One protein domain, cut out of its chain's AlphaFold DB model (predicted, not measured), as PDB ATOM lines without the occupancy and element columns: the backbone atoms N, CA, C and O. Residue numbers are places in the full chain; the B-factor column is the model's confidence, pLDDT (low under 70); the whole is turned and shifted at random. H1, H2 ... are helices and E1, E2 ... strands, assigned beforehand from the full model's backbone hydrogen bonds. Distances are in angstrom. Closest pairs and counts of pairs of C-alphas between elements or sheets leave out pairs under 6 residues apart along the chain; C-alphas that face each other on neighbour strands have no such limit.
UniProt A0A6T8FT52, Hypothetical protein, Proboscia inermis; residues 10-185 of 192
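What this domain is: This is residues 10 to 185 of the 192 residues of the protein "Hypothetical protein" of Proboscia inermis (UniProt A0A6T8FT52). One twisted sheet of seven strands curls round the helix H2 on one face, while H4 runs along E7 over the opposite face. The sheet's longest strands draw it out at both ends: the hairpin of E6 and E7 at one, where residues 146 to 151 stick out, and the hairpin of E5 and E6 at the other. The printed part has 176 residues, with four named helices and seven named strands in the order E1 E2 H1 E3 H2 E4 E5 E6 E7 H3 H4, of mixed class. The sheet is branched and mixed, E2 and E3 being its parallel pair. The whole is elongated, 68 by 40 by 30 A, and only just compact, close to loose, with a radius of gyration of the C-alphas of 18.4 A.

How they stand to each other: E1, residues 10 to 16, forms an antiparallel hairpin with E2, residues 21 to 32; N 14 and O 23 are within hydrogen-bond range at 2.9 A. H1, residues 33 to 38, stands up from the sheet at 56 degrees. E2, H1 and E3, residues 45 to 47, make a strand-helix-strand unit, two parallel neighbour strands with a helix between, its crossover right-handed; N 47 and O 31 are 2.7 A apart. H2, residues 61 to 76, is on the same face as H1; its closest C-alphas to E4, residues 83 to 92, are those of Thr 66 and Leu 86, 6.1 A. E4, E5, residues 103 to 119, E6, residues 125 to 147, and E7, residues 150 to 165, form a meander, each strand the antiparallel neighbour of the one before, with N 90 and O 105 at 2.9 A, N 108 and O 134 at 2.8 A, and N 137 and O 160 at 2.9 A. E5 bends by 86 degrees at residue 116 and E6 by 66 degrees at residue 144. E7 is also antiparallel to E2, with N 24 and O 161 at 2.9 A. H3, residues 166 to 170, and H4, residues 172 to 184, are on the opposite face from H2 and touch only at the corner, Trp 169 to Gly 175, C-alphas 4.2 A apart. H4 runs along E7, at 4 degrees on the local plane. In H1, H2, H3 and H4 every O i to N i+4 pair is within hydrogen-bond range.

Where its parts are: E1 begins at C-alpha 10 (176.859, -10.271, 22.373). From first to last C-alpha, E6 measures 61.6 A, E7 47.5 A, E5 41.8 A, E2 34.2 A and H2 22.2 A. H4 ends at C-alpha 184 (170.225, -27.594, 24.224).

The domain as a whole: The C-alphas of Gly 123 and Gly 149, the two farthest apart, are 71.0 A apart. The printed part has no cut, and the link from E3 to H2 is long. Mean pLDDT of the printed part is 75.1; residues under 70 include 40 to 60 and 141 to 156.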
ATOM      1  N   GLN A  10     177.941  -9.430  22.848       75.06
ATOM      2  CA  GLN A  10     176.859 -10.271  22.373       75.06
ATOM      3  C   GLN A  10     177.318 -11.028  21.125       75.06
ATOM      4  O   GLN A  10     177.638 -10.425  20.102       75.06
ATOM      5  N   LEU A  11     177.344 -12.353  21.213       79.94
ATOM      6  CA  LEU A  11     177.654 -13.236  20.090       79.94
ATOM      7  C   LEU A  11     176.396 -13.577  19.292       79.94
ATOM      8  O   LEU A  11     176.449 -13.747  18.077       79.94
ATOM      9  N   PHE A  12     175.263 -13.685  19.983       82.44
ATOM     10  CA  PHE A  12     173.980 -14.036  19.389       82.44
ATOM     11  C   PHE A  12     172.838 -13.416  20.192       82.44
ATOM     12  O   PHE A  12     172.914 -13.338  21.417       82.44
ATOM     13  N   SER A  13     171.774 -13.007  19.504       84.06
ATOM     14  CA  SER A  13     170.485 -12.716  20.128       84.06
ATOM     15  C   SER A  13     169.347 -13.098  19.198       84.06
ATOM     16  O   SER A  13     169.426 -12.866  17.989       84.06
ATOM     17  N   ALA A  14     168.296 -13.671  19.765       85.75
ATOM     18  CA  ALA A  14     167.047 -13.936  19.076       85.75
ATOM     19  C   ALA A  14     165.865 -13.605  19.983       85.75
ATOM     20  O   ALA A  14     165.916 -13.818  21.195       85.75
ATOM     21  N   ILE A  15     164.787 -13.123  19.368       85.44
ATOM     22  CA  ILE A  15     163.524 -12.823  20.033       85.44
ATOM     23  C   ILE A  15     162.406 -13.656  19.410       85.44
ATOM     24  O   ILE A  15     162.241 -13.681  18.190       85.44
ATOM     25  N   ASP A  16     161.627 -14.324  20.251       84.00
ATOM     26  CA  ASP A  16     160.321 -14.844  19.873       84.00
ATOM     27  C   ASP A  16     159.271 -13.780  20.192       84.00
ATOM     28  O   ASP A  16     158.925 -13.547  21.349       84.00
ATOM     29  N   LEU A  17     158.760 -13.127  19.152       79.56
ATOM     30  CA  LEU A  17     157.779 -12.052  19.290       79.56
ATOM     31  C   LEU A  17     156.438 -12.536  19.863       79.56
ATOM     32  O   LEU A  17     155.700 -11.724  20.412       79.56
ATOM     33  N   ASN A  18     156.124 -13.833  19.766       81.50
ATOM     34  CA  ASN A  18     154.859 -14.365  20.275       81.50
ATOM     35  C   ASN A  18     154.856 -14.498  21.800       81.50
ATOM     36  O   ASN A  18     153.843 -14.227  22.435       81.50
ATOM     37  N   SER A  19     155.976 -14.930  22.380       81.94
ATOM     38  CA  SER A  19     156.136 -15.074  23.832       81.94
ATOM     39  C   SER A  19     156.840 -13.875  24.474       81.94
ATOM     40  O   SER A  19     156.881 -13.745  25.694       81.94
ATOM     41  N   GLY A  20     157.453 -13.003  23.674       82.06
ATOM     42  CA  GLY A  20     158.368 -11.983  24.176       82.06
ATOM     43  C   GLY A  20     159.622 -12.580  24.824       82.06
ATOM     44  O   GLY A  20     160.290 -11.883  25.598       82.06
ATOM     45  N   ALA A  21     159.925 -13.856  24.553       86.94
ATOM     46  CA  ALA A  21     161.137 -14.508  25.013       86.94
ATOM     47  C   ALA A  21     162.339 -14.033  24.193       86.94
ATOM     48  O   ALA A  21     162.269 -13.888  22.976       86.94
ATOM     49  N   VAL A  22     163.452 -13.808  24.874       88.00
ATOM     50  CA  VAL A  22     164.716 -13.354  24.310       88.00
ATOM     51  C   VAL A  22     165.792 -14.330  24.750       88.00
ATOM     52  O   VAL A  22     165.875 -14.679  25.927       88.00
ATOM     53  N   ILE A  23     166.609 -14.772  23.806       88.19
ATOM     54  CA  ILE A  23     167.783 -15.597  24.066       88.19
ATOM     55  C   ILE A  23     168.981 -14.777  23.643       88.19
ATOM     56  O   ILE A  23     169.058 -14.393  22.478       88.19
ATOM     57  N   THR A  24     169.918 -14.549  24.549       87.38
ATOM     58  CA  THR A  24     171.192 -13.916  24.228       87.38
ATOM     59  C   THR A  24     172.344 -14.825  24.617       87.38
ATOM     60  O   THR A  24     172.313 -15.534  25.622       87.38
ATOM     61  N   VAL A  25     173.381 -14.830  23.788       85.38
ATOM     62  CA  VAL A  25     174.650 -15.486  24.092       85.38
ATOM     63  C   VAL A  25     175.705 -14.403  24.178       85.38
ATOM     64  O   VAL A  25     175.921 -13.672  23.210       85.38
ATOM     65  N   HIS A  26     176.355 -14.301  25.329       82.62
ATOM     66  CA  HIS A  26     177.355 -13.283  25.613       82.62
ATOM     67  C   HIS A  26     178.677 -13.918  26.000       82.62
ATOM     68  O   HIS A  26     178.723 -14.874  26.775       82.62
ATOM     69  N   ARG A  27     179.761 -13.341  25.482       79.81
ATOM     70  CA  ARG A  27     181.099 -13.591  26.001       79.81
ATOM     71  C   ARG A  27     181.422 -12.553  27.069       79.81
ATOM     72  O   ARG A  27     181.487 -11.366  26.754       79.81
ATOM     73  N   GLU A  28     181.630 -13.022  28.293       76.06
ATOM     74  CA  GLU A  28     181.997 -12.212  29.456       76.06
ATOM     75  C   GLU A  28     183.506 -12.301  29.726       76.06
ATOM     76  O   GLU A  28     184.153 -13.329  29.475       76.06
ATOM     77  N   ASN A  29     184.063 -11.220  30.271       73.00
ATOM     78  CA  ASN A  29     185.480 -11.099  30.591       73.00
ATOM     79  C   ASN A  29     185.778 -11.584  32.011       73.00
ATOM     80  O   ASN A  29     185.260 -11.046  32.993       73.00
ATOM     81  N   ALA A  30     186.689 -12.546  32.130       71.12
ATOM     82  CA  ALA A  30     187.241 -12.979  33.408       71.12
ATOM     83  C   ALA A  30     188.643 -12.384  33.599       71.12
ATOM     84  O   ALA A  30     189.487 -12.473  32.709       71.12
ATOM     85  N   CYS A  31     188.908 -11.794  34.762       68.94
ATOM     86  CA  CYS A  31     190.175 -11.129  35.062       68.94
ATOM     87  C   CYS A  31     190.753 -11.573  36.396       68.94
ATOM     88  O   CYS A  31     190.010 -11.823  37.332       68.94
ATOM     89  N   LEU A  32     192.077 -11.558  36.538       67.69
ATOM     90  CA  LEU A  32     192.721 -11.725  37.846       67.69
ATOM     91  C   LEU A  32     192.209 -10.682  38.852       67.69
ATOM     92  O   LEU A  32     191.870  -9.561  38.470       67.69
ATOM     93  N   ALA A  33     192.196 -11.042  40.139       68.12
ATOM     94  CA  ALA A  33     191.692 -10.191  41.221       68.12
ATOM     95  C   ALA A  33     192.293  -8.771  41.208       68.12
ATOM     96  O   ALA A  33     191.578  -7.792  41.399       68.12
ATOM     97  N   GLU A  34     193.588  -8.651  40.911       69.44
ATOM     98  CA  GLU A  34     194.293  -7.367  40.810       69.44
ATOM     99  C   GLU A  34     193.695  -6.461  39.724       69.44
ATOM    100  O   GLU A  34     193.400  -5.289  39.968       69.44
ATOM    101  N   LEU A  35     193.451  -7.021  38.536       70.00
ATOM    102  CA  LEU A  35     192.867  -6.294  37.410       70.00
ATOM    103  C   LEU A  35     191.381  -6.005  37.647       70.00
ATOM    104  O   LEU A  35     190.900  -4.932  37.294       70.00
ATOM    105  N   TYR A  36     190.669  -6.917  38.306       68.00
ATOM    106  CA  TYR A  36     189.275  -6.728  38.693       68.00
ATOM    107  C   TYR A  36     189.088  -5.558  39.672       68.00
ATOM    108  O   TYR A  36     188.142  -4.783  39.540       68.00
ATOM    109  N   VAL A  37     189.996  -5.400  40.640       68.69
ATOM    110  CA  VAL A  37     189.977  -4.268  41.580       68.69
ATOM    111  C   VAL A  37     190.369  -2.968  40.879       68.69
ATOM    112  O   VAL A  37     189.727  -1.941  41.094       68.69
ATOM    113  N   ALA A  38     191.397  -3.002  40.029       73.06
ATOM    114  CA  ALA A  38     191.897  -1.811  39.347       73.06
ATOM    115  C   ALA A  38     190.950  -1.299  38.247       73.06
ATOM    116  O   ALA A  38     190.844  -0.092  38.025       73.06
ATOM    117  N   GLN A  39     190.275  -2.205  37.538       71.56
ATOM    118  CA  GLN A  39     189.453  -1.903  36.365       71.56
ATOM    119  C   GLN A  39     188.130  -2.680  36.405       71.56
ATOM    120  O   GLN A  39     187.851  -3.499  35.526       71.56
ATOM    121  N   PRO A  40     187.255  -2.393  37.388       64.50
ATOM    122  CA  PRO A  40     186.046  -3.176  37.600       64.50
ATOM    123  C   PRO A  40     185.150  -3.184  36.366       64.50
ATOM    124  O   PRO A  40     184.552  -4.206  36.087       64.50
ATOM    125  N   LYS A  41     185.091  -2.108  35.572       67.81
ATOM    126  CA  LYS A  41     184.236  -2.031  34.372       67.81
ATOM    127  C   LYS A  41     184.654  -2.951  33.218       67.81
ATOM    128  O   LYS A  41     183.828  -3.207  32.353       67.81
ATOM    129  N   LEU A  42     185.906  -3.408  33.184       66.88
ATOM    130  CA  LEU A  42     186.426  -4.260  32.105       66.88
ATOM    131  C   LEU A  42     186.297  -5.751  32.419       66.88
ATOM    132  O   LEU A  42     186.286  -6.577  31.511       66.88
ATOM    133  N   CYS A  43     186.172  -6.075  33.702       68.62
ATOM    134  CA  CYS A  43     186.165  -7.432  34.212       68.62
ATOM    135  C   CYS A  43     184.786  -7.752  34.762       68.62
ATOM    136  O   CYS A  43     184.323  -7.088  35.692       68.62
ATOM    137  N   ASP A  44     184.107  -8.731  34.182       67.31
ATOM    138  CA  ASP A  44     182.813  -9.186  34.682       67.31
ATOM    139  C   ASP A  44     183.011 -10.047  35.935       67.31
ATOM    140  O   ASP A  44     182.195  -9.992  36.855       67.31
ATOM    141  N   LEU A  45     184.139 -10.768  36.020       68.44
ATOM    142  CA  LEU A  45     184.400 -11.776  37.050       68.44
ATOM    143  C   LEU A  45     185.873 -11.864  37.471       68.44
ATOM    144  O   LEU A  45     186.773 -11.495  36.711       68.44
ATOM    145  N   VAL A  46     186.105 -12.392  38.679       63.69
ATOM    146  CA  VAL A  46     187.443 -12.673  39.215       63.69
ATOM    147  C   VAL A  46     187.890 -14.086  38.818       63.69
ATOM    148  O   VAL A  46     187.211 -15.070  39.088       63.69
ATOM    149  N   LEU A  47     189.062 -14.192  38.198       63.66
ATOM    150  CA  LEU A  47     189.832 -15.420  38.049       63.66
ATOM    151  C   LEU A  47     190.466 -15.739  39.402       63.66
ATOM    152  O   LEU A  47     191.197 -14.907  39.951       63.66
ATOM    153  N   SER A  48     190.217 -16.936  39.932       55.66
ATOM    154  CA  SER A  48     190.940 -17.397  41.113       55.66
ATOM    155  C   SER A  48     192.416 -17.571  40.748       55.66
ATOM    156  O   SER A  48     192.734 -18.056  39.669       55.66
ATOM    157  N   GLY A  49     193.322 -17.130  41.627       49.62
ATOM    158  CA  GLY A  49     194.762 -16.963  41.356       49.62
ATOM    159  C   GLY A  49     195.572 -18.234  41.048       49.62
ATOM    160  O   GLY A  49     196.798 -18.184  41.069       49.62
ATOM    161  N   GLY A  50     194.919 -19.365  40.768       47.53
ATOM    162  CA  GLY A  50     195.534 -20.564  40.202       47.53
ATOM    163  C   GLY A  50     195.377 -20.581  38.682       47.53
ATOM    164  O   GLY A  50     194.351 -20.165  38.145       47.53
ATOM    165  N   SER A  51     196.393 -21.056  37.959       41.53
ATOM    166  CA  SER A  51     196.333 -21.153  36.499       41.53
ATOM    167  C   SER A  51     195.100 -21.950  36.057       41.53
ATOM    168  O   SER A  51     195.017 -23.148  36.317       41.53
ATOM    169  N   GLY A  52     194.177 -21.299  35.350       49.03
ATOM    170  CA  GLY A  52     193.162 -21.996  34.564       49.03
ATOM    171  C   GLY A  52     191.742 -22.045  35.120       49.03
ATOM    172  O   GLY A  52     190.916 -22.637  34.439       49.03
ATOM    173  N   VAL A  53     191.410 -21.414  36.256       48.41
ATOM    174  CA  VAL A  53     190.035 -21.508  36.790       48.41
ATOM    175  C   VAL A  53     189.434 -20.139  37.170       48.41
ATOM    176  O   VAL A  53     189.808 -19.557  38.192       48.41
ATOM    177  N   PRO A  54     188.470 -19.592  36.397       50.84
ATOM    178  CA  PRO A  54     187.508 -18.619  36.899       50.84
ATOM    179  C   PRO A  54     186.595 -19.304  37.905       50.84
ATOM    180  O   PRO A  54     185.473 -19.685  37.591       50.84
ATOM    181  N   MET A  55     187.080 -19.477  39.131       54.88
ATOM    182  CA  MET A  55     186.175 -19.743  40.231       54.88
ATOM    183  C   MET A  55     185.656 -18.415  40.759       54.88
ATOM    184  O   MET A  55     186.420 -17.613  41.299       54.88
ATOM    185  N   LEU A  56     184.336 -18.267  40.669       56.16
ATOM    186  CA  LEU A  56     183.557 -17.771  41.791       56.16
ATOM    187  C   LEU A  56     183.949 -18.632  42.991       56.16
ATOM    188  O   LEU A  56     183.663 -19.831  42.980       56.16
ATOM    189  N   SER A  57     184.661 -18.105  43.987       54.31
ATOM    190  CA  SER A  57     184.813 -18.913  45.196       54.31
ATOM    191  C   SER A  57     183.402 -19.183  45.744       54.31
ATOM    192  O   SER A  57     182.515 -18.339  45.568       54.31
ATOM    193  N   PRO A  58     183.141 -20.323  46.406       62.66
ATOM    194  CA  PRO A  58     181.845 -20.543  47.050       62.66
ATOM    195  C   PRO A  58     181.443 -19.370  47.964       62.66
ATOM    196  O   PRO A  58     180.265 -19.062  48.108       62.66
ATOM    197  N   GLU A  59     182.442 -18.677  48.519       60.75
ATOM    198  CA  GLU A  59     182.302 -17.493  49.366       60.75
ATOM    199  C   GLU A  59     181.879 -16.221  48.603       60.75
ATOM    200  O   GLU A  59     181.285 -15.328  49.204       60.75
ATOM    201  N   THR A  60     182.166 -16.105  47.300       66.62
ATOM    202  CA  THR A  60     181.844 -14.911  46.487       66.62
ATOM    203  C   THR A  60     180.811 -15.153  45.393       66.62
ATOM    204  O   THR A  60     180.381 -14.194  44.752       66.62
ATOM    205  N   MET A  61     180.359 -16.396  45.213       72.12
ATOM    206  CA  MET A  61     179.469 -16.806  44.125       72.12
ATOM    207  C   MET A  61     178.217 -15.943  43.990       72.12
ATOM    208  O   MET A  61     177.906 -15.487  42.893       72.12
ATOM    209  N   GLU A  62     177.530 -15.650  45.092       74.00
ATOM    210  CA  GLU A  62     176.324 -14.818  45.067       74.00
ATOM    211  C   GLU A  62     176.625 -13.366  44.660       74.00
ATOM    212  O   GLU A  62     175.902 -12.763  43.865       74.00
ATOM    213  N   LYS A  63     177.737 -12.806  45.153       74.44
ATOM    214  CA  LYS A  63     178.160 -11.428  44.868       74.44
ATOM    215  C   LYS A  63     178.557 -11.250  43.407       74.44
ATOM    216  O   LYS A  63     178.222 -10.239  42.786       74.44
ATOM    217  N   ASP A  64     179.284 -12.216  42.872       73.56
ATOM    218  CA  ASP A  64     179.746 -12.187  41.496       73.56
ATOM    219  C   ASP A  64     178.594 -12.484  40.522       73.56
ATOM    220  O   ASP A  64     178.438 -11.755  39.543       73.56
ATOM    221  N   ALA A  65     177.708 -13.437  40.843       77.19
ATOM    222  CA  ALA A  65     176.468 -13.679  40.099       77.19
ATOM    223  C   ALA A  65     175.580 -12.426  40.050       77.19
ATOM    224  O   ALA A  65     175.142 -12.009  38.978       77.19
ATOM    225  N   THR A  66     175.397 -11.756  41.192       76.19
ATOM    226  CA  THR A  66     174.643 -10.496  41.272       76.19
ATOM    227  C   THR A  66     175.246  -9.425  40.362       76.19
ATOM    228  O   THR A  66     174.521  -8.713  39.672       76.19
ATOM    229  N   LYS A  67     176.577  -9.312  40.300       75.31
ATOM    230  CA  LYS A  67     177.237  -8.367  39.389       75.31
ATOM    231  C   LYS A  67     177.060  -8.728  37.918       75.31
ATOM    232  O   LYS A  67     176.861  -7.816  37.116       75.31
ATOM    233  N   MET A  68     177.139 -10.011  37.562       75.69
ATOM    234  CA  MET A  68     176.897 -10.455  36.186       75.69
ATOM    235  C   MET A  68     175.490 -10.090  35.731       75.69
ATOM    236  O   MET A  68     175.321  -9.552  34.643       75.69
ATOM    237  N   MET A  69     174.495 -10.334  36.583       77.62
ATOM    238  CA  MET A  69     173.117  -9.948  36.303       77.62
ATOM    239  C   MET A  69     172.964  -8.445  36.125       77.62
ATOM    240  O   MET A  69     172.408  -8.023  35.124       77.62
ATOM    241  N   ILE A  70     173.485  -7.636  37.060       72.00
ATOM    242  CA  ILE A  70     173.386  -6.172  36.971       72.00
ATOM    243  C   ILE A  70     173.953  -5.693  35.636       72.00
ATOM    244  O   ILE A  70     173.368  -4.824  35.013       72.00
ATOM    245  N   ARG A  71     175.048  -6.283  35.149       71.12
ATOM    246  CA  ARG A  71     175.598  -5.925  33.836       71.12
ATOM    247  C   ARG A  71     174.775  -6.425  32.668       71.12
ATOM    248  O   ARG A  71     174.679  -5.712  31.677       71.12
ATOM    249  N   HIS A  72     174.248  -7.641  32.748       73.50
ATOM    250  CA  HIS A  72     173.353  -8.170  31.726       73.50
ATOM    251  C   HIS A  72     172.111  -7.280  31.598       73.50
ATOM    252  O   HIS A  72     171.789  -6.835  30.502       73.50
ATOM    253  N   ASP A  73     171.517  -6.885  32.720       69.25
ATOM    254  CA  ASP A  73     170.396  -5.952  32.759       69.25
ATOM    255  C   ASP A  73     170.783  -4.515  32.400       69.25
ATOM    256  O   ASP A  73     170.030  -3.852  31.697       69.25
ATOM    257  N   ASP A  74     171.949  -4.009  32.794       64.69
ATOM    258  CA  ASP A  74     172.420  -2.693  32.344       64.69
ATOM    259  C   ASP A  74     172.648  -2.677  30.819       64.69
ATOM    260  O   ASP A  74     172.511  -1.639  30.174       64.69
ATOM    261  N   ARG A  75     172.996  -3.818  30.210       68.25
ATOM    262  CA  ARG A  75     173.152  -3.940  28.753       68.25
ATOM    263  C   ARG A  75     171.797  -4.066  28.051       68.25
ATOM    264  O   ARG A  75     171.563  -3.353  27.076       68.25
ATOM    265  N   ASP A  76     170.910  -4.923  28.556       66.56
ATOM    266  CA  ASP A  76     169.674  -5.307  27.860       66.56
ATOM    267  C   ASP A  76     168.447  -4.480  28.297       66.56
ATOM    268  O   ASP A  76     167.514  -4.284  27.519       66.56
ATOM    269  N   ASN A  77     168.450  -3.959  29.525       65.31
ATOM    270  CA  ASN A  77     167.301  -3.347  30.200       65.31
ATOM    271  C   ASN A  77     167.562  -1.935  30.765       65.31
ATOM    272  O   ASN A  77     166.621  -1.333  31.288       65.31
ATOM    273  N   ALA A  78     168.761  -1.348  30.632       63.22
ATOM    274  CA  ALA A  78     169.034   0.014  31.132       63.22
ATOM    275  C   ALA A  78     168.083   1.072  30.555       63.22
ATOM    276  O   ALA A  78     167.711   2.021  31.242       63.22
ATOM    277  N   ALA A  79     167.643   0.894  29.305       64.25
ATOM    278  CA  ALA A  79     166.666   1.780  28.675       64.25
ATOM    279  C   ALA A  79     165.255   1.661  29.284       64.25
ATOM    280  O   ALA A  79     164.444   2.570  29.129       64.25
ATOM    281  N   LEU A  80     164.958   0.546  29.957       70.00
ATOM    282  CA  LEU A  80     163.634   0.212  30.483       70.00
ATOM    283  C   LEU A  80     163.489   0.505  31.983       70.00
ATOM    284  O   LEU A  80     162.399   0.344  32.520       70.00
ATOM    285  N   GLY A  81     164.560   0.928  32.669       72.50
ATOM    286  CA  GLY A  81     164.512   1.268  34.096       72.50
ATOM    287  C   GLY A  81     164.161   0.083  35.004       72.50
ATOM    288  O   GLY A  81     163.540   0.264  36.050       72.50
ATOM    289  N   GLY A  82     164.511  -1.135  34.582       77.62
ATOM    290  CA  GLY A  82     164.232  -2.358  35.324       77.62
ATOM    291  C   GLY A  82     165.021  -2.488  36.621       77.62
ATOM    292  O   GLY A  82     166.153  -2.028  36.714       77.62
ATOM    293  N   THR A  83     164.437  -3.161  37.613       82.88
ATOM    294  CA  THR A  83     165.150  -3.572  38.834       82.88
ATOM    295  C   THR A  83     165.257  -5.086  38.903       82.88
ATOM    296  O   THR A  83     164.237  -5.779  38.939       82.88
ATOM    297  N   SER A  84     166.483  -5.591  38.978       83.56
ATOM    298  CA  SER A  84     166.764  -7.025  38.943       83.56
ATOM    299  C   SER A  84     167.203  -7.581  40.278       83.56
ATOM    300  O   SER A  84     167.972  -6.957  41.003       83.56
ATOM    301  N   ASN A  85     166.729  -8.786  40.580       85.81
ATOM    302  CA  ASN A  85     167.019  -9.486  41.822       85.81
ATOM    303  C   ASN A  85     167.425 -10.931  41.539       85.81
ATOM    304  O   ASN A  85     166.743 -11.636  40.787       85.81
ATOM    305  N   LEU A  86     168.518 -11.367  42.168       86.56
ATOM    306  CA  LEU A  86     169.020 -12.732  42.071       86.56
ATOM    307  C   LEU A  86     168.075 -13.609  42.886       86.56
ATOM    308  O   LEU A  86     167.801 -13.322  44.048       86.56
ATOM    309  N   VAL A  87     167.545 -14.651  42.259       89.00
ATOM    310  CA  VAL A  87     166.636 -15.610  42.895       89.00
ATOM    311  C   VAL A  87     167.417 -16.827  43.367       89.00
ATOM    312  O   VAL A  87     167.223 -17.286  44.489       89.00
ATOM    313  N   SER A  88     168.296 -17.355  42.516       87.94
ATOM    314  CA  SER A  88     169.156 -18.481  42.865       87.94
ATOM    315  C   SER A  88     170.422 -18.505  42.021       87.94
ATOM    316  O   SER A  88     170.440 -18.039  40.879       87.94
ATOM    317  N   VAL A  89     171.474 -19.085  42.594       86.00
ATOM    318  CA  VAL A  89     172.712 -19.426  41.900       86.00
ATOM    319  C   VAL A  89     173.140 -20.831  42.314       86.00
ATOM    320  O   VAL A  89     173.167 -21.159  43.499       86.00
ATOM    321  N   GLU A  90     173.450 -21.672  41.335       83.88
ATOM    322  CA  GLU A  90     173.864 -23.056  41.543       83.88
ATOM    323  C   GLU A  90     175.054 -23.384  40.646       83.88
ATOM    324  O   GLU A  90     175.039 -23.108  39.447       83.88
ATOM    325  N   GLN A  91     176.081 -24.018  41.206       77.94
ATOM    326  CA  GLN A  91     177.183 -24.568  40.426       77.94
ATOM    327  C   GLN A  91     176.927 -26.053  40.178       77.94
ATOM    328  O   GLN A  91     176.759 -26.828  41.118       77.94
ATOM    329  N   HIS A  92     176.894 -26.459  38.912       75.94
ATOM    330  CA  HIS A  92     176.749 -27.861  38.526       75.94
ATOM    331  C   HIS A  92     178.080 -28.358  37.968       75.94
ATOM    332  O   HIS A  92     178.605 -27.815  36.992       75.94
ATOM    333  N   THR A  93     178.626 -29.407  38.578       68.62
ATOM    334  CA  THR A  93     179.831 -30.079  38.089       68.62
ATOM    335  C   THR A  93     179.478 -30.929  36.864       68.62
ATOM    336  O   THR A  93     178.466 -31.635  36.898       68.62
ATOM    337  N   PRO A  94     180.275 -30.901  35.779       63.66
ATOM    338  CA  PRO A  94     180.058 -31.808  34.660       63.66
ATOM    339  C   PRO A  94     180.211 -33.255  35.145       63.66
ATOM    340  O   PRO A  94     181.239 -33.622  35.712       63.66
ATOM    341  N   THR A  95     179.193 -34.088  34.940       57.00
ATOM    342  CA  THR A  95     179.318 -35.535  35.169       57.00
ATOM    343  C   THR A  95     179.846 -36.196  33.894       57.00
ATOM    344  O   THR A  95     179.485 -35.790  32.794       57.00
ATOM    345  N   ASN A  96     180.676 -37.243  34.015       50.59
ATOM    346  CA  ASN A  96     181.239 -38.004  32.877       50.59
ATOM    347  C   ASN A  96     180.174 -38.689  31.982       50.59
ATOM    348  O   ASN A  96     180.504 -39.405  31.040       50.59
ATOM    349  N   THR A  97     178.893 -38.498  32.284       45.62
ATOM    350  CA  THR A  97     177.747 -38.911  31.481       45.62
ATOM    351  C   THR A  97     177.477 -37.881  30.387       45.62
ATOM    352  O   THR A  97     177.173 -36.721  30.668       45.62
ATOM    353  N   ALA A  98     177.566 -38.321  29.130       40.59
ATOM    354  CA  ALA A  98     177.238 -37.524  27.952       40.59
ATOM    355  C   ALA A  98     175.891 -36.792  28.142       40.59
ATOM    356  O   ALA A  98     174.849 -37.431  28.267       40.59
ATOM    357  N   GLY A  99     175.930 -35.457  28.205       43.19
ATOM    358  CA  GLY A  99     174.751 -34.598  28.374       43.19
ATOM    359  C   GLY A  99     174.756 -33.702  29.618       43.19
ATOM    360  O   GLY A  99     173.985 -32.748  29.670       43.19
ATOM    361  N   SER A 100     175.633 -33.941  30.596       48.16
ATOM    362  CA  SER A 100     175.813 -33.050  31.749       48.16
ATOM    363  C   SER A 100     176.877 -32.001  31.443       48.16
ATOM    364  O   SER A 100     178.045 -32.128  31.805       48.16
ATOM    365  N   ASN A 101     176.472 -30.945  30.745       61.12
ATOM    366  CA  ASN A 101     177.356 -29.810  30.547       61.12
ATOM    367  C   ASN A 101     177.337 -28.974  31.841       61.12
ATOM    368  O   ASN A 101     176.351 -28.291  32.125       61.12
ATOM    369  N   GLY A 102     178.405 -29.058  32.638       68.69
ATOM    370  CA  GLY A 102     178.569 -28.270  33.864       68.69
ATOM    371  C   GLY A 102     178.478 -26.760  33.622       68.69
ATOM    372  O   GLY A 102     178.384 -26.296  32.479       68.69
ATOM    373  N   GLY A 103     178.456 -25.975  34.693       76.38
ATOM    374  CA  GLY A 103     178.279 -24.530  34.589       76.38
ATOM    375  C   GLY A 103     177.790 -23.884  35.874       76.38
ATOM    376  O   GLY A 103     177.437 -24.563  36.837       76.38
ATOM    377  N   ILE A 104     177.723 -22.559  35.849       79.81
ATOM    378  CA  ILE A 104     176.994 -21.773  36.840       79.81
ATOM    379  C   ILE A 104     175.615 -21.470  36.264       79.81
ATOM    380  O   ILE A 104     175.495 -20.909  35.173       79.81
ATOM    381  N   PHE A 105     174.586 -21.858  37.001       84.62
ATOM    382  CA  PHE A 105     173.192 -21.605  36.689       84.62
ATOM    383  C   PHE A 105     172.692 -20.475  37.573       84.62
ATOM    384  O   PHE A 105     172.877 -20.508  38.786       84.62
ATOM    385  N   MET A 106     172.069 -19.471  36.968       87.31
ATOM    386  CA  MET A 106     171.519 -18.322  37.682       87.31
ATOM    387  C   MET A 106     170.064 -18.126  37.289       87.31
ATOM    388  O   MET A 106     169.703 -18.271  36.119       87.31
ATOM    389  N   VAL A 107     169.235 -17.766  38.261       89.88
ATOM    390  CA  VAL A 107     167.855 -17.338  38.036       89.88
ATOM    391  C   VAL A 107     167.703 -15.928  38.572       89.88
ATOM    392  O   VAL A 107     168.043 -15.657  39.720       89.88
ATOM    393  N   THR A 108     167.175 -15.040  37.740       89.06
ATOM    394  CA  THR A 108     166.996 -13.616  38.040       89.06
ATOM    395  C   THR A 108     165.572 -13.213  37.722       89.06
ATOM    396  O   THR A 108     165.013 -13.676  36.730       89.06
ATOM    397  N   ASN A 109     164.997 -12.322  38.523       90.06
ATOM    398  CA  ASN A 109     163.752 -11.651  38.180       90.06
ATOM    399  C   ASN A 109     164.010 -10.153  38.005       90.06
ATOM    400  O   ASN A 109     164.455  -9.492  38.944       90.06
ATOM    401  N   THR A 110     163.669  -9.629  36.833       87.06
ATOM    402  CA  THR A 110     163.720  -8.208  36.484       87.06
ATOM    403  C   THR A 110     162.304  -7.647  36.511       87.06
ATOM    404  O   THR A 110     161.431  -8.091  35.762       87.06
ATOM    405  N   VAL A 111     162.056  -6.673  37.381       88.88
ATOM    406  CA  VAL A 111     160.789  -5.939  37.449       88.88
ATOM    407  C   VAL A 111     160.905  -4.715  36.553       88.88
ATOM    408  O   VAL A 111     161.711  -3.828  36.825       88.88
ATOM    409  N   LEU A 112     160.113  -4.676  35.484       87.00
ATOM    410  CA  LEU A 112     160.082  -3.586  34.517       87.00
ATOM    411  C   LEU A 112     158.854  -2.697  34.747       87.00
ATOM    412  O   LEU A 112     157.737  -3.225  34.783       87.00
ATOM    413  N   PRO A 113     159.014  -1.370  34.851       87.44
ATOM    414  CA  PRO A 113     157.883  -0.457  34.780       87.44
ATOM    415  C   PRO A 113     157.288  -0.488  33.367       87.44
ATOM    416  O   PRO A 113     158.002  -0.470  32.367       87.44
ATOM    417  N   THR A 114     155.960  -0.537  33.263       86.31
ATOM    418  CA  THR A 114     155.268  -0.543  31.956       86.31
ATOM    419  C   THR A 114     154.862   0.858  31.489       86.31
ATOM    420  O   THR A 114     154.315   1.011  30.399       86.31
ATOM    421  N   GLY A 115     155.071   1.882  32.324       84.38
ATOM    422  CA  GLY A 115     154.581   3.248  32.103       84.38
ATOM    423  C   GLY A 115     153.073   3.429  32.338       84.38
ATOM    424  O   GLY A 115     152.569   4.546  32.242       84.38
ATOM    425  N   GLY A 116     152.346   2.350  32.651       88.44
ATOM    426  CA  GLY A 116     150.934   2.380  33.027       88.44
ATOM    427  C   GLY A 116     150.709   2.344  34.539       88.44
ATOM    428  O   GLY A 116     151.638   2.217  35.334       88.44
ATOM    429  N   THR A 117     149.442   2.394  34.946       90.50
ATOM    430  CA  THR A 117     149.037   2.233  36.350       90.50
ATOM    431  C   THR A 117     147.903   1.229  36.490       90.50
ATOM    432  O   THR A 117     146.995   1.208  35.659       90.50
ATOM    433  N   VAL A 118     147.904   0.459  37.574       91.50
ATOM    434  CA  VAL A 118     146.832  -0.478  37.947       91.50
ATOM    435  C   VAL A 118     146.340  -0.188  39.363       91.50
ATOM    436  O   VAL A 118     147.041   0.429  40.163       91.50
ATOM    437  N   LYS A 119     145.116  -0.613  39.696       92.94
ATOM    438  CA  LYS A 119     144.639  -0.591  41.086       92.94
ATOM    439  C   LYS A 119     145.088  -1.866  41.789       92.94
ATOM    440  O   LYS A 119     144.829  -2.955  41.289       92.94
ATOM    441  N   ASN A 120     145.733  -1.725  42.940       87.38
ATOM    442  CA  ASN A 120     146.069  -2.861  43.790       87.38
ATOM    443  C   ASN A 120     144.835  -3.386  44.554       87.38
ATOM    444  O   ASN A 120     143.746  -2.815  44.476       87.38
ATOM    445  N   GLU A 121     145.017  -4.458  45.328       87.94
ATOM    446  CA  GLU A 121     143.947  -5.146  46.074       87.94
ATOM    447  C   GLU A 121     143.194  -4.243  47.070       87.94
ATOM    448  O   GLU A 121     142.022  -4.471  47.353       87.94
ATOM    449  N   ILE A 122     143.838  -3.176  47.557       92.19
ATOM    450  CA  ILE A 122     143.243  -2.179  48.465       92.19
ATOM    451  C   ILE A 122     142.728  -0.927  47.729       92.19
ATOM    452  O   ILE A 122     142.434   0.092  48.353       92.19
ATOM    453  N   GLY A 123     142.642  -0.973  46.396       90.38
ATOM    454  CA  GLY A 123     142.082   0.082  45.549       90.38
ATOM    455  C   GLY A 123     143.000   1.282  45.285       90.38
ATOM    456  O   GLY A 123     142.547   2.254  44.675       90.38
ATOM    457  N   ARG A 124     144.272   1.241  45.704       91.19
ATOM    458  CA  ARG A 124     145.257   2.297  45.423       91.19
ATOM    459  C   ARG A 124     145.838   2.137  44.024       91.19
ATOM    460  O   ARG A 124     146.219   1.038  43.629       91.19
ATOM    461  N   THR A 125     145.951   3.251  43.308       91.38
ATOM    462  CA  THR A 125     146.675   3.315  42.037       91.38
ATOM    463  C   THR A 125     148.166   3.137  42.299       91.38
ATOM    464  O   THR A 125     148.758   3.903  43.058       91.38
ATOM    465  N   VAL A 126     148.756   2.124  41.677       90.81
ATOM    466  CA  VAL A 126     150.188   1.816  41.711       90.81
ATOM    467  C   VAL A 126     150.715   1.700  40.284       90.81
ATOM    468  O   VAL A 126     149.938   1.492  39.347       90.81
ATOM    469  N   GLU A 127     152.024   1.856  40.108       89.25
ATOM    470  CA  GLU A 127     152.669   1.631  38.816       89.25
ATOM    471  C   GLU A 127     152.462   0.181  38.365       89.25
ATOM    472  O   GLU A 127     152.599  -0.762  39.146       89.25
ATOM    473  N   ALA A 128     152.084   0.011  37.102       89.56
ATOM    474  CA  ALA A 128     151.936  -1.298  36.501       89.56
ATOM    475  C   ALA A 128     153.316  -1.834  36.123       89.56
ATOM    476  O   ALA A 128     154.063  -1.186  35.383       89.56
ATOM    477  N   THR A 129     153.641  -3.027  36.608       89.88
ATOM    478  CA  THR A 129     154.939  -3.658  36.390       89.88
ATOM    479  C   THR A 129     154.798  -4.981  35.648       89.88
ATOM    480  O   THR A 129     153.791  -5.681  35.759       89.88
ATOM    481  N   LEU A 130     155.827  -5.320  34.877       88.56
ATOM    482  CA  LEU A 130     156.010  -6.621  34.249       88.56
ATOM    483  C   LEU A 130     157.191  -7.312  34.925       88.56
ATOM    484  O   LEU A 130     158.279  -6.747  34.993       88.56
ATOM    485  N   ILE A 131     157.001  -8.546  35.381       90.38
ATOM    486  CA  ILE A 131     158.109  -9.361  35.882       90.38
ATOM    487  C   ILE A 131     158.625 -10.212  34.729       90.38
ATOM    488  O   ILE A 131     157.893 -11.039  34.183       90.38
ATOM    489  N   ARG A 132     159.892 -10.026  34.370       89.00
ATOM    490  CA  ARG A 132     160.626 -10.922  33.477       89.00
ATOM    491  C   ARG A 132     161.522 -11.818  34.308       89.00
ATOM    492  O   ARG A 132     162.202 -11.343  35.208       89.00
ATOM    493  N   GLN A 133     161.534 -13.105  33.999       90.50
ATOM    494  CA  GLN A 133     162.483 -14.038  34.581       90.50
ATOM    495  C   GLN A 133     163.564 -14.361  33.557       90.50
ATOM    496  O   GLN A 133     163.271 -14.644  32.391       90.50
ATOM    497  N   VAL A 134     164.808 -14.329  34.019       89.00
ATOM    498  CA  VAL A 134     165.996 -14.697  33.262       89.00
ATOM    499  C   VAL A 134     166.589 -15.950  33.882       89.00
ATOM    500  O   VAL A 134     166.850 -15.988  35.084       89.00
ATOM    501  N   LYS A 135     166.785 -16.985  33.069       89.88
ATOM    502  CA  LYS A 135     167.561 -18.167  33.443       89.88
ATOM    503  C   LYS A 135     168.821 -18.197  32.609       89.88
ATOM    504  O   LYS A 135     168.753 -18.126  31.381       89.88
ATOM    505  N   THR A 136     169.948 -18.326  33.286       86.75
ATOM    506  CA  THR A 136     171.259 -18.187  32.669       86.75
ATOM    507  C   THR A 136     172.121 -19.385  32.978       86.75
ATOM    508  O   THR A 136     172.100 -19.897  34.096       86.75
ATOM    509  N   ARG A 137     172.913 -19.797  31.991       85.12
ATOM    510  CA  ARG A 137     173.968 -20.790  32.144       85.12
ATOM    511  C   ARG A 137     175.292 -20.216  31.658       85.12
ATOM    512  O   ARG A 137     175.387 -19.796  30.509       85.12
ATOM    513  N   VAL A 138     176.304 -20.220  32.519       80.50
ATOM    514  CA  VAL A 138     177.644 -19.692  32.231       80.50
ATOM    515  C   VAL A 138     178.669 -20.812  32.311       80.50
ATOM    516  O   VAL A 138     178.670 -21.586  33.269       80.50
ATOM    517  N   VAL A 139     179.556 -20.886  31.319       78.44
ATOM    518  CA  VAL A 139     180.673 -21.840  31.300       78.44
ATOM    519  C   VAL A 139     182.000 -21.163  31.002       78.44
ATOM    520  O   VAL A 139     182.046 -20.121  30.348       78.44
ATOM    521  N   LEU A 140     183.084 -21.803  31.431       73.50
ATOM    522  CA  LEU A 140     184.438 -21.408  31.072       73.50
ATOM    523  C   LEU A 140     184.813 -21.881  29.673       73.50
ATOM    524  O   LEU A 140     184.742 -23.063  29.354       73.50
ATOM    525  N   GLN A 141     185.323 -20.951  28.875       69.62
ATOM    526  CA  GLN A 141     186.025 -21.222  27.634       69.62
ATOM    527  C   GLN A 141     187.504 -20.886  27.793       69.62
ATOM    528  O   GLN A 141     187.884 -19.722  27.921       69.62
ATOM    529  N   THR A 142     188.350 -21.909  27.733       66.38
ATOM    530  CA  THR A 142     189.798 -21.735  27.611       66.38
ATOM    531  C   THR A 142     190.155 -21.784  26.135       66.38
ATOM    532  O   THR A 142     189.956 -22.799  25.475       66.38
ATOM    533  N   SER A 143     190.669 -20.677  25.611       62.53
ATOM    534  CA  SER A 143     191.202 -20.614  24.251       62.53
ATOM    535  C   SER A 143     192.725 -20.571  24.298       62.53
ATOM    536  O   SER A 143     193.306 -19.772  25.031       62.53
ATOM    537  N   GLU A 144     193.388 -21.445  23.540       63.53
ATOM    538  CA  GLU A 144     194.830 -21.339  23.322       63.53
ATOM    539  C   GLU A 144     195.082 -20.315  22.214       63.53
ATOM    540  O   GLU A 144     194.716 -20.531  21.059       63.53
ATOM    541  N   SER A 145     195.723 -19.200  22.559       58.50
ATOM    542  CA  SER A 145     196.266 -18.263  21.581       58.50
ATOM    543  C   SER A 145     197.775 -18.450  21.494       58.50
ATOM    544  O   SER A 145     198.469 -18.538  22.508       58.50
ATOM    545  N   THR A 146     198.297 -18.521  20.270       52.34
ATOM    546  CA  THR A 146     199.741 -18.534  20.026       52.34
ATOM    547  C   THR A 146     200.115 -17.237  19.328       52.34
ATOM    548  O   THR A 146     200.012 -17.126  18.109       52.34
ATOM    549  N   ALA A 147     200.548 -16.244  20.103       50.50
ATOM    550  CA  ALA A 147     201.078 -14.993  19.575       50.50
ATOM    551  C   ALA A 147     202.604 -15.000  19.729       50.50
ATOM    552  O   ALA A 147     203.128 -15.137  20.833       50.50
ATOM    553  N   GLY A 148     203.337 -14.902  18.616       54.81
ATOM    554  CA  GLY A 148     204.805 -14.824  18.638       54.81
ATOM    555  C   GLY A 148     205.524 -16.073  19.174       54.81
ATOM    556  O   GLY A 148     206.626 -15.955  19.699       54.81
ATOM    557  N   GLY A 149     204.915 -17.262  19.076       49.69
ATOM    558  CA  GLY A 149     205.502 -18.524  19.555       49.69
ATOM    559  C   GLY A 149     205.318 -18.798  21.052       49.69
ATOM    560  O   GLY A 149     205.711 -19.860  21.527       49.69
ATOM    561  N   VAL A 150     204.678 -17.885  21.788       52.38
ATOM    562  CA  VAL A 150     204.295 -18.091  23.188       52.38
ATOM    563  C   VAL A 150     202.846 -18.567  23.230       52.38
ATOM    564  O   VAL A 150     201.942 -17.871  22.763       52.38
ATOM    565  N   LYS A 151     202.620 -19.763  23.787       53.81
ATOM    566  CA  LYS A 151     201.273 -20.238  24.111       53.81
ATOM    567  C   LYS A 151     200.753 -19.460  25.316       53.81
ATOM    568  O   LYS A 151     201.340 -19.529  26.393       53.81
ATOM    569  N   SER A 152     199.653 -18.744  25.134       53.56
ATOM    570  CA  SER A 152     198.916 -18.097  26.212       53.56
ATOM    571  C   SER A 152     197.489 -18.629  26.210       53.56
ATOM    572  O   SER A 152     196.807 -18.605  25.186       53.56
ATOM    573  N   SER A 153     197.048 -19.154  27.350       57.22
ATOM    574  CA  SER A 153     195.651 -19.506  27.562       57.22
ATOM    575  C   SER A 153     194.874 -18.246  27.926       57.22
ATOM    576  O   SER A 153     195.137 -17.612  28.948       57.22
ATOM    577  N   VAL A 154     193.904 -17.881  27.090       61.41
ATOM    578  CA  VAL A 154     192.937 -16.839  27.429       61.41
ATOM    579  C   VAL A 154     191.668 -17.517  27.912       61.41
ATOM    580  O   VAL A 154     190.992 -18.223  27.157       61.41
ATOM    581  N   ASN A 155     191.361 -17.297  29.188       65.06
ATOM    582  CA  ASN A 155     190.105 -17.707  29.790       65.06
ATOM    583  C   ASN A 155     189.045 -16.649  29.486       65.06
ATOM    584  O   ASN A 155     189.216 -15.474  29.804       65.06
ATOM    585  N   SER A 156     187.945 -17.078  28.890       68.12
ATOM    586  CA  SER A 156     186.736 -16.285  28.698       68.12
ATOM    587  C   SER A 156     185.548 -17.065  29.234       68.12
ATOM    588  O   SER A 156     185.650 -18.264  29.492       68.12
ATOM    589  N   LEU A 157     184.423 -16.397  29.432       75.38
ATOM    590  CA  LEU A 157     183.208 -17.057  29.879       75.38
ATOM    591  C   LEU A 157     182.134 -16.885  28.828       75.38
ATOM    592  O   LEU A 157     182.017 -15.827  28.213       75.38
ATOM    593  N   LEU A 158     181.362 -17.937  28.616       80.19
ATOM    594  CA  LEU A 158     180.269 -17.945  27.666       80.19
ATOM    595  C   LEU A 158     178.968 -18.132  28.439       80.19
ATOM    596  O   LEU A 158     178.748 -19.177  29.052       80.19
ATOM    597  N   GLY A 159     178.147 -17.087  28.447       83.31
ATOM    598  CA  GLY A 159     176.844 -17.050  29.094       83.31
ATOM    599  C   GLY A 159     175.720 -17.179  28.076       83.31
ATOM    600  O   GLY A 159     175.685 -16.445  27.092       83.31
ATOM    601  N   VAL A 160     174.793 -18.095  28.326       86.44
ATOM    602  CA  VAL A 160     173.508 -18.198  27.631       86.44
ATOM    603  C   VAL A 160     172.446 -17.659  28.567       86.44
ATOM    604  O   VAL A 160     172.242 -18.232  29.635       86.44
ATOM    605  N   TRP A 161     171.763 -16.600  28.160       87.81
ATOM    606  CA  TRP A 161     170.721 -15.929  28.922       87.81
ATOM    607  C   TRP A 161     169.395 -16.125  28.203       87.81
ATOM    608  O   TRP A 161     169.266 -15.805  27.024       87.81
ATOM    609  N   VAL A 162     168.398 -16.659  28.900       89.75
ATOM    610  CA  VAL A 162     167.042 -16.803  28.366       89.75
ATOM    611  C   VAL A 162     166.108 -15.997  29.248       89.75
ATOM    612  O   VAL A 162     165.925 -16.320  30.418       89.75
ATOM    613  N   SER A 163     165.535 -14.937  28.689       89.06
ATOM    614  CA  SER A 163     164.642 -13.992  29.355       89.06
ATOM    615  C   SER A 163     163.238 -14.116  28.784       89.06
ATOM    616  O   SER A 163     163.063 -14.021  27.577       89.06
ATOM    617  N   ALA A 164     162.221 -14.254  29.623       89.75
ATOM    618  CA  ALA A 164     160.823 -14.206  29.192       89.75
ATOM    619  C   ALA A 164     159.941 -13.628  30.310       89.75
ATOM    620  O   ALA A 164     160.359 -13.638  31.473       89.75
ATOM    621  N   PRO A 165     158.737 -13.121  29.994       90.31
ATOM    622  CA  PRO A 165     157.732 -12.808  31.007       90.31
ATOM    623  C   PRO A 165     157.514 -13.982  31.976       90.31
ATOM    624  O   PRO A 165     157.564 -15.148  31.581       90.31
ATOM    625  N   LEU A 166     157.322 -13.692  33.266       90.06
ATOM    626  CA  LEU A 166     157.201 -14.726  34.300       90.06
ATOM    627  C   LEU A 166     156.030 -15.688  34.032       90.06
ATOM    628  O   LEU A 166     156.135 -16.883  34.295       90.06
ATOM    629  N   ASP A 167     154.933 -15.183  33.481       89.56
ATOM    630  CA  ASP A 167     153.768 -15.972  33.092       89.56
ATOM    631  C   ASP A 167     154.077 -16.954  31.950       89.56
ATOM    632  O   ASP A 167     153.583 -18.080  31.967       89.56
ATOM    633  N   GLU A 168     154.954 -16.603  31.004       89.56
ATOM    634  CA  GLU A 168     155.419 -17.538  29.967       89.56
ATOM    635  C   GLU A 168     156.232 -18.697  30.550       89.56
ATOM    636  O   GLU A 168     156.058 -19.847  30.140       89.56
ATOM    637  N   TRP A 169     157.072 -18.427  31.552       86.44
ATOM    638  CA  TRP A 169     157.812 -19.474  32.267       86.44
ATOM    639  C   TRP A 169     156.897 -20.439  33.023       86.44
ATOM    640  O   TRP A 169     157.238 -21.613  33.176       86.44
ATOM    641  N   GLN A 170     155.748 -19.957  33.494       89.19
ATOM    642  CA  GLN A 170     154.771 -20.745  34.246       89.19
ATOM    643  C   GLN A 170     153.853 -21.584  33.345       89.19
ATOM    644  O   GLN A 170     153.261 -22.562  33.807       89.19
ATOM    645  N   LYS A 171     153.742 -21.257  32.051       89.75
ATOM    646  CA  LYS A 171     153.000 -22.083  31.087       89.75
ATOM    647  C   LYS A 171     153.726 -23.408  30.869       89.75
ATOM    648  O   LYS A 171     154.897 -23.427  30.515       89.75
ATOM    649  N   LEU A 172     153.002 -24.524  30.959       83.25
ATOM    650  CA  LEU A 172     153.581 -25.869  30.826       83.25
ATOM    651  C   LEU A 172     154.373 -26.056  29.518       83.25
ATOM    652  O   LEU A 172     155.525 -26.485  29.535       83.25
ATOM    653  N   VAL A 173     153.764 -25.720  28.377       86.69
ATOM    654  CA  VAL A 173     154.382 -25.926  27.057       86.69
ATOM    655  C   VAL A 173     155.533 -24.949  26.829       86.69
ATOM    656  O   VAL A 173     156.604 -25.363  26.391       86.69
ATOM    657  N   MET A 174     155.325 -23.663  27.121       86.06
ATOM    658  CA  MET A 174     156.335 -22.635  26.865       86.06
ATOM    659  C   MET A 174     157.507 -22.742  27.841       86.06
ATOM    660  O   MET A 174     158.649 -22.810  27.401       86.06
ATOM    661  N   GLY A 175     157.241 -22.886  29.139       82.31
ATOM    662  CA  GLY A 175     158.267 -23.113  30.154       82.31
ATOM    663  C   GLY A 175     159.146 -24.324  29.836       82.31
ATOM    664  O   GLY A 175     160.368 -24.228  29.916       82.31
ATOM    665  N   THR A 176     158.557 -25.435  29.370       83.25
ATOM    666  CA  THR A 176     159.333 -26.609  28.925       83.25
ATOM    667  C   THR A 176     160.244 -26.275  27.743       83.25
ATOM    668  O   THR A 176     161.423 -26.628  27.764       83.25
ATOM    669  N   LYS A 177     159.733 -25.565  26.728       84.75
ATOM    670  CA  LYS A 177     160.535 -25.140  25.568       84.75
ATOM    671  C   LYS A 177     161.690 -24.229  25.981       84.75
ATOM    672  O   LYS A 177     162.813 -24.448  25.544       84.75
ATOM    673  N   LEU A 178     161.440 -23.251  26.849       83.25
ATOM    674  CA  LEU A 178     162.465 -22.328  27.340       83.25
ATOM    675  C   LEU A 178     163.571 -23.063  28.113       83.25
ATOM    676  O   LEU A 178     164.751 -22.801  27.895       83.25
ATOM    677  N   ILE A 179     163.212 -24.041  28.953       80.69
ATOM    678  CA  ILE A 179     164.187 -24.898  29.651       80.69
ATOM    679  C   ILE A 179     165.009 -25.723  28.652       80.69
ATOM    680  O   ILE A 179     166.230 -25.817  28.775       80.69
ATOM    681  N   GLN A 180     164.356 -26.313  27.647       79.94
ATOM    682  CA  GLN A 180     165.046 -27.076  26.607       79.94
ATOM    683  C   GLN A 180     166.029 -26.208  25.826       79.94
ATOM    684  O   GLN A 180     167.128 -26.667  25.547       79.94
ATOM    685  N   ILE A 181     165.683 -24.954  25.529       78.81
ATOM    686  CA  ILE A 181     166.580 -24.006  24.860       78.81
ATOM    687  C   ILE A 181     167.850 -23.787  25.690       78.81
ATOM    688  O   ILE A 181     168.940 -24.016  25.167       78.81
ATOM    689  N   VAL A 182     167.723 -23.455  26.982       72.75
ATOM    690  CA  VAL A 182     168.874 -23.271  27.895       72.75
ATOM    691  C   VAL A 182     169.789 -24.503  27.900       72.75
ATOM    692  O   VAL A 182     171.013 -24.376  27.863       72.75
ATOM    693  N   ASN A 183     169.200 -25.700  27.914       71.69
ATOM    694  CA  ASN A 183     169.941 -26.957  28.024       71.69
ATOM    695  C   ASN A 183     170.497 -27.466  26.684       71.69
ATOM    696  O   ASN A 183     171.497 -28.179  26.668       71.69
ATOM    697  N   SER A 184     169.853 -27.124  25.566       69.31
ATOM    698  CA  SER A 184     170.225 -27.594  24.224       69.31
ATOM    699  C   SER A 184     171.466 -26.910  23.669       69.31
ATOM    700  O   SER A 184     172.137 -27.477  22.805       69.31
ATOM    701  N   ILE A 185     171.792 -25.714  24.165       69.31
ATOM    702  CA  ILE A 185     172.990 -25.004  23.741       69.31
ATOM    703  C   ILE A 185     174.202 -25.729  24.333       69.31
ATOM    704  O   ILE A 185     174.525 -25.636  25.524       69.31
TER     705      ILE A 185